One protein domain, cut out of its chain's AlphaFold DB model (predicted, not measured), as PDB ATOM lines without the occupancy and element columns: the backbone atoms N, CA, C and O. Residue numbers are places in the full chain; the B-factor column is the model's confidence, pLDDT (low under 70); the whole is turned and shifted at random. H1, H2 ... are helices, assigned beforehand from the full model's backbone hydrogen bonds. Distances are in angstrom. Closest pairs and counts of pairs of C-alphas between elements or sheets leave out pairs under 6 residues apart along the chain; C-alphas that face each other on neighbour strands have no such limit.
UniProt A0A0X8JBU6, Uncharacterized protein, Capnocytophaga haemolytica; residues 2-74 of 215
ATOM      1  N   ASN A   2     200.865 180.584 191.344       92.06
ATOM      2  CA  ASN A   2     200.818 181.368 192.574       92.06
ATOM      3  C   ASN A   2     199.749 180.742 193.466       92.06
ATOM      4  O   ASN A   2     198.587 180.688 193.081       92.06
ATOM      5  N   ILE A   3     200.152 180.268 194.645       96.75
ATOM      6  CA  ILE A   3     199.281 179.520 195.556       96.75
ATOM      7  C   ILE A   3     197.996 180.275 195.920       96.75
ATOM      8  O   ILE A   3     196.934 179.662 195.963       96.75
ATOM      9  N   LEU A   4     198.054 181.592 196.128       96.88
ATOM     10  CA  LEU A   4     196.883 182.396 196.489       96.88
ATOM     11  C   LEU A   4     195.984 182.653 195.275       96.88
ATOM     12  O   LEU A   4     194.767 182.502 195.366       96.88
ATOM     13  N   GLN A   5     196.578 182.971 194.121       96.25
ATOM     14  CA  GLN A   5     195.816 183.187 192.888       96.25
ATOM     15  C   GLN A   5     195.120 181.907 192.416       96.25
ATOM     16  O   GLN A   5     193.969 181.951 191.985       96.25
ATOM     17  N   ASP A   6     195.793 180.762 192.513       97.12
ATOM     18  CA  ASP A   6     195.211 179.471 192.154       97.12
ATOM     19  C   ASP A   6     194.029 179.145 193.084       97.12
ATOM     20  O   ASP A   6     192.991 178.681 192.613       97.12
ATOM     21  N   TYR A   7     194.139 179.466 194.382       97.75
ATOM     22  CA  TYR A   7     193.035 179.320 195.337       97.75
ATOM     23  C   TYR A   7     191.838 180.203 194.971       97.75
ATOM     24  O   TYR A   7     190.705 179.727 194.918       97.75
ATOM     25  N   LEU A   8     192.088 181.481 194.667       97.62
ATOM     26  CA  LEU A   8     191.050 182.425 194.257       97.62
ATOM     27  C   LEU A   8     190.360 181.983 192.966       97.62
ATOM     28  O   LEU A   8     189.135 181.984 192.906       97.62
ATOM     29  N   THR A   9     191.124 181.502 191.984       97.75
ATOM     30  CA  THR A   9     190.602 181.009 190.697       97.75
ATOM     31  C   THR A   9     189.588 179.871 190.891       97.75
ATOM     32  O   THR A   9     188.612 179.756 190.143       97.75
ATOM     33  N   ILE A  10     189.764 179.028 191.920       98.00
ATOM     34  CA  ILE A  10     188.791 177.978 192.262       98.00
ATOM     35  C   ILE A  10     187.458 178.594 192.698       98.00
ATOM     36  O   ILE A  10     186.408 178.123 192.258       98.00
ATOM     37  N   TYR A  11     187.479 179.635 193.532       97.56
ATOM     38  CA  TYR A  11     186.263 180.313 193.991       97.56
ATOM     39  C   TYR A  11     185.664 181.246 192.939       97.56
ATOM     40  O   TYR A  11     184.449 181.354 192.877       97.56
ATOM     41  N   GLU A  12     186.453 181.831 192.040       96.25
ATOM     42  CA  GLU A  12     185.922 182.547 190.871       96.25
ATOM     43  C   GLU A  12     185.129 181.607 189.954       96.25
ATOM     44  O   GLU A  12     184.094 181.978 189.403       96.25
ATOM     45  N   ARG A  13     185.585 180.355 189.818       96.88
ATOM     46  CA  ARG A  13     184.880 179.323 189.049       96.88
ATOM     47  C   ARG A  13     183.703 178.707 189.806       96.88
ATOM     48  O   ARG A  13     182.731 178.284 189.180       96.88
ATOM     49  N   TYR A  14     183.803 178.610 191.130       96.75
ATOM     50  CA  TYR A  14     182.803 177.994 191.999       96.75
ATOM     51  C   TYR A  14     182.507 178.883 193.225       96.75
ATOM     52  O   TYR A  14     182.942 178.542 194.338       96.75
ATOM     53  N   PRO A  15     181.749 179.984 193.036       95.25
ATOM     54  CA  PRO A  15     181.586 181.040 194.034       95.25
ATOM     55  C   PRO A  15     181.121 180.564 195.407       95.25
ATOM     56  O   PRO A  15     180.360 179.598 195.560       95.25
ATOM     57  N   LEU A  16     181.608 181.255 196.437       93.31
ATOM     58  CA  LEU A  16     181.133 181.088 197.803       93.31
ATOM     59  C   LEU A  16     179.724 181.688 197.939       93.31
ATOM     60  O   LEU A  16     179.400 182.688 197.313       93.31
ATOM     61  N   GLY A  17     178.863 181.058 198.739       89.69
ATOM     62  CA  GLY A  17     177.500 181.547 198.988       89.69
ATOM     63  C   GLY A  17     176.485 181.281 197.867       89.69
ATOM     64  O   GLY A  17     175.284 181.362 198.117       89.69
ATOM     65  N   GLU A  18     176.925 180.889 196.671       92.12
ATOM     66  CA  GLU A  18     176.027 180.526 195.575       92.12
ATOM     67  C   GLU A  18     175.573 179.062 195.627       92.12
ATOM     68  O   GLU A  18     176.277 178.155 196.092       92.12
ATOM     69  N   TYR A  19     174.371 178.808 195.101       94.50
ATOM     70  CA  TYR A  19     173.887 177.445 194.929       94.50
ATOM     71  C   TYR A  19     174.664 176.746 193.810       94.50
ATOM     72  O   TYR A  19     174.538 177.079 192.633       94.50
ATOM     73  N   LEU A  20     175.415 175.711 194.181       95.44
ATOM     74  CA  LEU A  20     176.141 174.869 193.239       95.44
ATOM     75  C   LEU A  20     175.441 173.507 193.064       95.44
ATOM     76  O   LEU A  20     175.216 172.789 194.053       95.44
ATOM     77  N   PRO A  21     175.163 173.077 191.815       96.56
ATOM     78  CA  PRO A  21     174.738 171.711 191.524       96.56
ATOM     79  C   PRO A  21     175.714 170.672 192.092       96.56
ATOM     80  O   PRO A  21     176.889 170.956 192.330       96.56
ATOM     81  N   LYS A  22     175.245 169.435 192.299       96.88
ATOM     82  CA  LYS A  22     176.058 168.345 192.880       96.88
ATOM     83  C   LYS A  22     177.399 168.158 192.156       96.88
ATOM     84  O   LYS A  22     178.418 167.981 192.817       96.88
ATOM     85  N   GLU A  23     177.393 168.221 190.829       96.75
ATOM     86  CA  GLU A  23     178.598 168.079 190.004       96.75
ATOM     87  C   GLU A  23     179.585 169.231 190.224       96.75
ATOM     88  O   GLU A  23     180.758 168.978 190.476       96.75
ATOM     89  N   ALA A  24     179.107 170.479 190.250       96.81
ATOM     90  CA  ALA A  24     179.942 171.650 190.523       96.81
ATOM     91  C   ALA A  24     180.516 171.640 191.950       96.81
ATOM     92  O   ALA A  24     181.686 171.955 192.147       96.81
ATOM     93  N   ARG A  25     179.736 171.203 192.953       96.12
ATOM     94  CA  ARG A  25     180.240 171.024 194.329       96.12
ATOM     95  C   ARG A  25     181.360 169.990 194.399       96.12
ATOM     96  O   ARG A  25     182.357 170.224 195.078       96.12
ATOM     97  N   ARG A  26     181.199 168.864 193.696       97.31
ATOM     98  CA  ARG A  26     182.228 167.823 193.608       97.31
ATOM     99  C   ARG A  26     183.481 168.340 192.902       97.31
ATOM    100  O   ARG A  26     184.572 168.147 193.422       97.31
ATOM    101  N   ALA A  27     183.321 169.048 191.787       97.75
ATOM    102  CA  ALA A  27     184.439 169.625 191.049       97.75
ATOM    103  C   ALA A  27     185.198 170.680 191.873       97.75
ATOM    104  O   ALA A  27     186.425 170.698 191.848       97.75
ATOM    105  N   ARG A  28     184.497 171.511 192.662       97.50
ATOM    106  CA  ARG A  28     185.140 172.433 193.613       97.50
ATOM    107  C   ARG A  28     185.951 171.681 194.663       97.50
ATOM    108  O   ARG A  28     187.083 172.056 194.934       97.50
ATOM    109  N   PHE A  29     185.381 170.629 195.251       96.62
ATOM    110  CA  PHE A  29     186.083 169.809 196.241       96.62
ATOM    111  C   PHE A  29     187.351 169.166 195.661       96.62
ATOM    112  O   PHE A  29     188.406 169.237 196.283       96.62
ATOM    113  N   GLU A  30     187.262 168.584 194.464       97.88
ATOM    114  CA  GLU A  30     188.413 167.991 193.774       97.88
ATOM    115  C   GLU A  30     189.483 169.054 193.475       97.88
ATOM    116  O   GLU A  30     190.643 168.840 193.811       97.88
ATOM    117  N   ALA A  31     189.096 170.237 192.985       98.06
ATOM    118  CA  ALA A  31     190.029 171.336 192.728       98.06
ATOM    119  C   ALA A  31     190.720 171.860 194.003       98.06
ATOM    120  O   ALA A  31     191.920 172.121 193.984       98.06
ATOM    121  N   LEU A  32     189.988 171.989 195.117       97.94
ATOM    122  CA  LEU A  32     190.564 172.384 196.409       97.94
ATOM    123  C   LEU A  32     191.552 171.338 196.930       97.94
ATOM    124  O   LEU A  32     192.600 171.705 197.454       97.94
ATOM    125  N   ARG A  33     191.248 170.048 196.755       97.38
ATOM    126  CA  ARG A  33     192.153 168.957 197.131       97.38
ATOM    127  C   ARG A  33     193.405 168.943 196.257       97.38
ATOM    128  O   ARG A  33     194.503 168.745 196.766       97.38
ATOM    129  N   ASP A  34     193.259 169.163 194.955       97.50
ATOM    130  CA  ASP A  34     194.397 169.224 194.038       97.50
ATOM    131  C   ASP A  34     195.291 170.429 194.371       97.50
ATOM    132  O   ASP A  34     196.510 170.282 194.454       97.50
ATOM    133  N   TRP A  35     194.696 171.590 194.675       97.88
ATOM    134  CA  TRP A  35     195.417 172.745 195.219       97.88
ATOM    135  C   TRP A  35     196.133 172.404 196.526       97.88
ATOM    136  O   TRP A  35     197.306 172.738 196.688       97.88
ATOM    137  N   GLU A  36     195.471 171.700 197.447       96.44
ATOM    138  CA  GLU A  36     196.034 171.304 198.742       96.44
ATOM    139  C   GLU A  36     197.256 170.388 198.594       96.44
ATOM    140  O   GLU A  36     198.249 170.561 199.301       96.44
ATOM    141  N   LEU A  37     197.229 169.474 197.626       95.69
ATOM    142  CA  LEU A  37     198.307 168.516 197.375       95.69
ATOM    143  C   LEU A  37     199.414 169.061 196.463       95.69
ATOM    144  O   LEU A  37     200.508 168.499 196.433       95.69
ATOM    145  N   PHE A  38     199.164 170.148 195.729       96.31
ATOM    146  CA  PHE A  38     200.146 170.686 194.792       96.31
ATOM    147  C   PHE A  38     201.401 171.226 195.518       96.31
ATOM    148  O   PHE A  38     201.269 172.052 196.431       96.31
ATOM    149  N   PRO A  39     202.624 170.818 195.131       94.31
ATOM    150  CA  PRO A  39     203.859 171.268 195.768       94.31
ATOM    151  C   PRO A  39     204.286 172.640 195.226       94.31
ATOM    152  O   PRO A  39     205.063 172.747 194.281       94.31
ATOM    153  N   TYR A  40     203.760 173.712 195.816       95.06
ATOM    154  CA  TYR A  40     204.159 175.074 195.463       95.06
ATOM    155  C   TYR A  40     205.590 175.365 195.931       95.06
ATOM    156  O   TYR A  40     205.876 175.303 197.122       95.06
ATOM    157  N   GLU A  41     206.473 175.725 194.997       89.69
ATOM    158  CA  GLU A  41     207.873 176.070 195.296       89.69
ATOM    159  C   GLU A  41     208.025 177.464 195.924       89.69
ATOM    160  O   GLU A  41     208.948 177.704 196.697       89.69
ATOM    161  N   ALA A  42     207.112 178.384 195.600       90.25
ATOM    162  CA  ALA A  42     207.116 179.754 196.097       90.25
ATOM    163  C   ALA A  42     205.890 180.004 196.979       90.25
ATOM    164  O   ALA A  42     204.747 179.924 196.515       90.25
ATOM    165  N   LEU A  43     206.145 180.328 198.246       92.25
ATOM    166  CA  LEU A  43     205.131 180.761 199.201       92.25
ATOM    167  C   LEU A  43     205.044 182.296 199.231       92.25
ATOM    168  O   LEU A  43     206.051 182.966 198.989       92.25
ATOM    169  N   PRO A  44     203.859 182.871 199.501       92.62
ATOM    170  CA  PRO A  44     203.700 184.311 199.648       92.62
ATOM    171  C   PRO A  44     204.399 184.813 200.919       92.62
ATOM    172  O   PRO A  44     204.699 184.040 201.829       92.62
ATOM    173  N   SER A  45     204.639 186.122 200.996       90.81
ATOM    174  CA  SER A  45     205.002 186.756 202.264       90.81
ATOM    175  C   SER A  45     203.810 186.753 203.231       90.81
ATOM    176  O   SER A  45     202.660 186.589 202.815       90.81
ATOM    177  N   ALA A  46     204.082 186.975 204.520       87.94
ATOM    178  CA  ALA A  46     203.035 187.183 205.521       87.94
ATOM    179  C   ALA A  46     202.113 188.355 205.145       87.94
ATOM    180  O   ALA A  46     200.897 188.202 205.175       87.94
ATOM    181  N   GLU A  47     202.689 189.470 204.683       88.69
ATOM    182  CA  GLU A  47     201.949 190.641 204.189       88.69
ATOM    183  C   GLU A  47     201.021 190.274 203.023       88.69
ATOM    184  O   GLU A  47     199.833 190.573 203.055       88.69
ATOM    185  N   ALA A  48     201.521 189.534 202.026       91.88
ATOM    186  CA  ALA A  48     200.712 189.133 200.876       91.88
ATOM    187  C   ALA A  48     199.586 188.155 201.256       91.88
ATOM    188  O   ALA A  48     198.505 188.199 200.667       91.88
ATOM    189  N   LEU A  49     199.822 187.266 202.227       92.00
ATOM    190  CA  LEU A  49     198.781 186.393 202.769       92.00
ATOM    191  C   LEU A  49     197.720 187.204 203.522       92.00
ATOM    192  O   LEU A  49     196.527 186.989 203.315       92.00
ATOM    193  N   GLN A  50     198.145 188.145 204.358       88.50
ATOM    194  CA  GLN A  50     197.255 189.031 205.096       88.50
ATOM    195  C   GLN A  50     196.372 189.853 204.144       88.50
ATOM    196  O   GLN A  50     195.146 189.813 204.263       88.50
ATOM    197  N   ASP A  51     196.974 190.519 203.157       91.44
ATOM    198  CA  ASP A  51     196.265 191.307 202.143       91.44
ATOM    199  C   ASP A  51     195.256 190.455 201.369       91.44
ATOM    200  O   ASP A  51     194.113 190.863 201.155       91.44
ATOM    201  N   PHE A  52     195.654 189.241 200.978       94.50
ATOM    202  CA  PHE A  52     194.769 188.311 200.287       94.50
ATOM    203  C   PHE A  52     193.549 187.949 201.128       94.50
ATOM    204  O   PHE A  52     192.433 187.938 200.607       94.50
ATOM    205  N   VAL A  53     193.756 187.638 202.408       91.81
ATOM    206  CA  VAL A  53     192.678 187.242 203.309       91.81
ATOM    207  C   VAL A  53     191.675 188.381 203.476       91.81
ATOM    208  O   VAL A  53     190.488 188.168 203.243       91.81
ATOM    209  N   PHE A  54     192.138 189.594 203.783       89.06
ATOM    210  CA  PHE A  54     191.240 190.738 203.963       89.06
ATOM    211  C   PHE A  54     190.528 191.151 202.670       89.06
ATOM    212  O   PHE A  54     189.359 191.522 202.704       89.06
ATOM    213  N   ALA A  55     191.186 191.053 201.512       93.56
ATOM    214  CA  ALA A  55     190.579 191.419 200.229       93.56
ATOM    215  C   ALA A  55     189.539 190.403 199.706       93.56
ATOM    216  O   ALA A  55     188.826 190.694 198.732       93.56
ATOM    217  N   ASN A  56     189.491 189.199 200.291       93.75
ATOM    218  CA  ASN A  56     188.696 188.080 199.784       93.75
ATOM    219  C   ASN A  56     187.921 187.314 200.871       93.75
ATOM    220  O   ASN A  56     187.420 186.229 200.575       93.75
ATOM    221  N   GLU A  57     187.793 187.840 202.094       88.25
ATOM    222  CA  GLU A  57     187.120 187.156 203.216       88.25
ATOM    223  C   GLU A  57     185.667 186.747 202.905       88.25
ATOM    224  O   GLU A  57     185.168 185.749 203.424       88.25
ATOM    225  N   ASP A  58     185.006 187.482 202.012       91.00
ATOM    226  CA  ASP A  58     183.645 187.248 201.534       91.00
ATOM    227  C   ASP A  58     183.577 186.367 200.270       91.00
ATOM    228  O   ASP A  58     182.513 185.848 199.925       91.00
ATOM    229  N   LYS A  59     184.708 186.168 199.585       94.12
ATOM    230  CA  LYS A  59     184.796 185.464 198.293       94.12
ATOM    231  C   LYS A  59     185.329 184.047 198.418       94.12
ATOM    232  O   LYS A  59     184.951 183.183 197.626       94.12
ATOM    233  N   VAL A  60     186.218 183.802 199.378       94.75
ATOM    234  CA  VAL A  60     186.869 182.502 199.566       94.75
ATOM    235  C   VAL A  60     186.579 181.942 200.949       94.75
ATOM    236  O   VAL A  60     186.439 182.672 201.924       94.75
ATOM    237  N   LEU A  61     186.508 180.615 201.058       92.44
ATOM    238  CA  LEU A  61     186.415 179.976 202.367       92.44
ATOM    239  C   LEU A  61     187.812 179.857 202.981       92.44
ATOM    240  O   LEU A  61     188.616 179.033 202.552       92.44
ATOM    241  N   LEU A  62     188.068 180.616 204.042       91.69
ATOM    242  CA  LEU A  62     189.293 180.543 204.841       91.69
ATOM    243  C   LEU A  62     189.262 179.319 205.765       91.69
ATOM    244  O   LEU A  62     189.021 179.398 206.966       91.69
ATOM    245  N   SER A  63     189.410 178.151 205.151       90.62
ATOM    246  CA  SER A  63     189.277 176.852 205.809       90.62
ATOM    247  C   SER A  63     190.552 176.415 206.540       90.62
ATOM    248  O   SER A  63     191.655 176.876 206.253       90.62
ATOM    249  N   VAL A  64     190.425 175.437 207.438       92.31
ATOM    250  CA  VAL A  64     191.576 174.818 208.118       92.31
ATOM    251  C   VAL A  64     192.629 174.286 207.124       92.31
ATOM    252  O   VAL A  64     193.801 174.595 207.320       92.31
ATOM    253  N   PRO A  65     192.281 173.575 206.025       94.88
ATOM    254  CA  PRO A  65     193.261 173.190 205.002       94.88
ATOM    255  C   PRO A  65     194.011 174.370 204.371       94.88
ATOM    256  O   PRO A  65     195.212 174.265 204.123       94.88
ATOM    257  N   PHE A  66     193.331 175.503 204.154       95.12
ATOM    258  CA  PHE A  66     193.965 176.711 203.619       95.12
ATOM    259  C   PHE A  66     195.077 177.201 204.552       95.12
ATOM    260  O   PHE A  66     196.221 177.365 204.122       95.12
ATOM    261  N   PHE A  67     194.776 177.343 205.844       93.81
ATOM    262  CA  PHE A  67     195.771 177.768 206.826       93.81
ATOM    263  C   PHE A  67     196.858 176.714 207.058       93.81
ATOM    264  O   PHE A  67     198.031 177.078 207.118       93.81
ATOM    265  N   LYS A  68     196.527 175.415 207.100       93.50
ATOM    266  CA  LYS A  68     197.525 174.336 207.246       93.50
ATOM    267  C   LYS A  68     198.552 174.344 206.119       93.50
ATOM    268  O   LYS A  68     199.745 174.226 206.391       93.50
ATOM    269  N   LYS A  69     198.120 174.540 204.869       94.81
ATOM    270  CA  LYS A  69     199.037 174.604 203.722       94.81
ATOM    271  C   LYS A  69     200.013 175.782 203.802       94.81
ATOM    272  O   LYS A  69     201.126 175.696 203.292       94.81
ATOM    273  N   LEU A  70     199.609 176.865 204.461       93.69
ATOM    274  CA  LEU A  70     200.379 178.100 204.601       93.69
ATOM    275  C   LEU A  70     201.033 178.232 205.988       93.69
ATOM    276  O   LEU A  70     201.474 179.321 206.349       93.69
ATOM    277  N   ARG A  71     201.115 177.139 206.766       92.19
ATOM    278  CA  ARG A  71     201.564 177.157 208.170       92.19
ATOM    279  C   ARG A  71     202.919 177.811 208.382       92.19
ATOM    280  O   ARG A  71     203.069 178.587 209.314       92.19
ATOM    281  N   SER A  72     203.879 177.561 207.500       91.19
ATOM    282  CA  SER A  72     205.225 178.144 207.597       91.19
ATOM    283  C   SER A  72     205.267 179.672 207.483       91.19
ATOM    284  O   SER A  72     206.297 180.263 207.781       91.19
ATOM    285  N   ILE A  73     204.182 180.310 207.038       90.88
ATOM    286  CA  ILE A  73     204.096 181.763 206.850       90.88
ATOM    287  C   ILE A  73     203.606 182.454 208.125       90.88
ATOM    288  O   ILE A  73     204.004 183.580 208.410       90.88
ATOM    289  N   TRP A  74     202.733 181.790 208.886       88.56
ATOM    290  CA  TRP A  74     202.100 182.359 210.075       88.56
ATOM    291  C   TRP A  74     202.547 181.730 211.396       88.56
ATOM    292  O   TRP A  74     202.295 182.307 212.452       88.56
TER     293      TRP A  74
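This is residues 2 to 74 of the 215 residues of an uncharacterized protein of Capnocytophaga haemolytica (UniProt A0A0X8JBU6). What shape do the helices make? The longest helix, H2, and H1 lie side by side as a helical hairpin, and H3 runs along the other side of H1 in nearly the same line, a looser neighbour, with H1 in the middle of the three. The short H4 and H5 lie across the core from H1, between the last residues of H2 and the first residues of H3. What is the make-up? The printed part has 73 residues with five named helices, H1 to H5 in order along the chain, and no named strand; the class is all helix. How large is it? It is compact, with a radius of gyration of the C-alphas of 12.3 A and spans of 35 by 24 by 19 A.

What touches the longest helix? H2, residues 22 to 37, touches H1, residues 3 to 13, with its residues 28 to 35 alone; the closest C-alphas, those of Ala 31 and Ile 10, are 6.8 A apart, and this hairpin has a shallow tilt of 4 degrees, opposite ways. H2 also only just touches H4, residues 64 to 69, through Glu 36 alone, with 3 pairs of C-alphas within 8 A, the closest being Glu 36 and Lys 69 at 6.7 A; the tilt of 35.0 degrees, the same way, is only just steep. Where is H3? H3, residues 46 to 56, is close to H1 but not clearly touching it: the closest C-alphas, Phe 52 and Leu 4, are 7.3 A apart, at a shallow tilt of 9 degrees, the same way. H5, residues 71 to 74, is close to H3 but not clearly touching, with the C-alphas of Ile 73 and Ala 46 closest at 5.7 A. Which pairs stay apart? Among them are H1 and H4, H2 and H3, and H3 and H4, while H4 and H5 meet only through their link. Do the backbones bear the helices out? Each O i to N i+4 pair is within hydrogen-bond range in H2, H3 and H4, and 6 of 7 are in H1; H5 is too short for such a pair.

Where are the longer helices? H2 runs from C-alpha 22 at (176.058, 168.345, 192.880) to C-alpha 37, 22.7 A. H1, residues 3 to 13, begins at C-alpha 3 at (199.281, 179.520, 195.556) and is 15.8 A long; H3, residues 46 to 56, is 15.5 A long. Where are the short ones? H4 holds residues 64 to 69, and H5, residues 71 to 74, ends at C-alpha 74 at (202.100, 182.359, 210.075).

How far does it reach? The two C-alphas farthest apart, those of Lys 22 and Glu 47, are 36.0 A apart. Are there cuts or long links? The printed part has no cut; the link from H4 to H5 is tight, and the other three are short. Is confidence low anywhere? No printed residue is under 70, and the mean pLDDT of the printed part is 94.2.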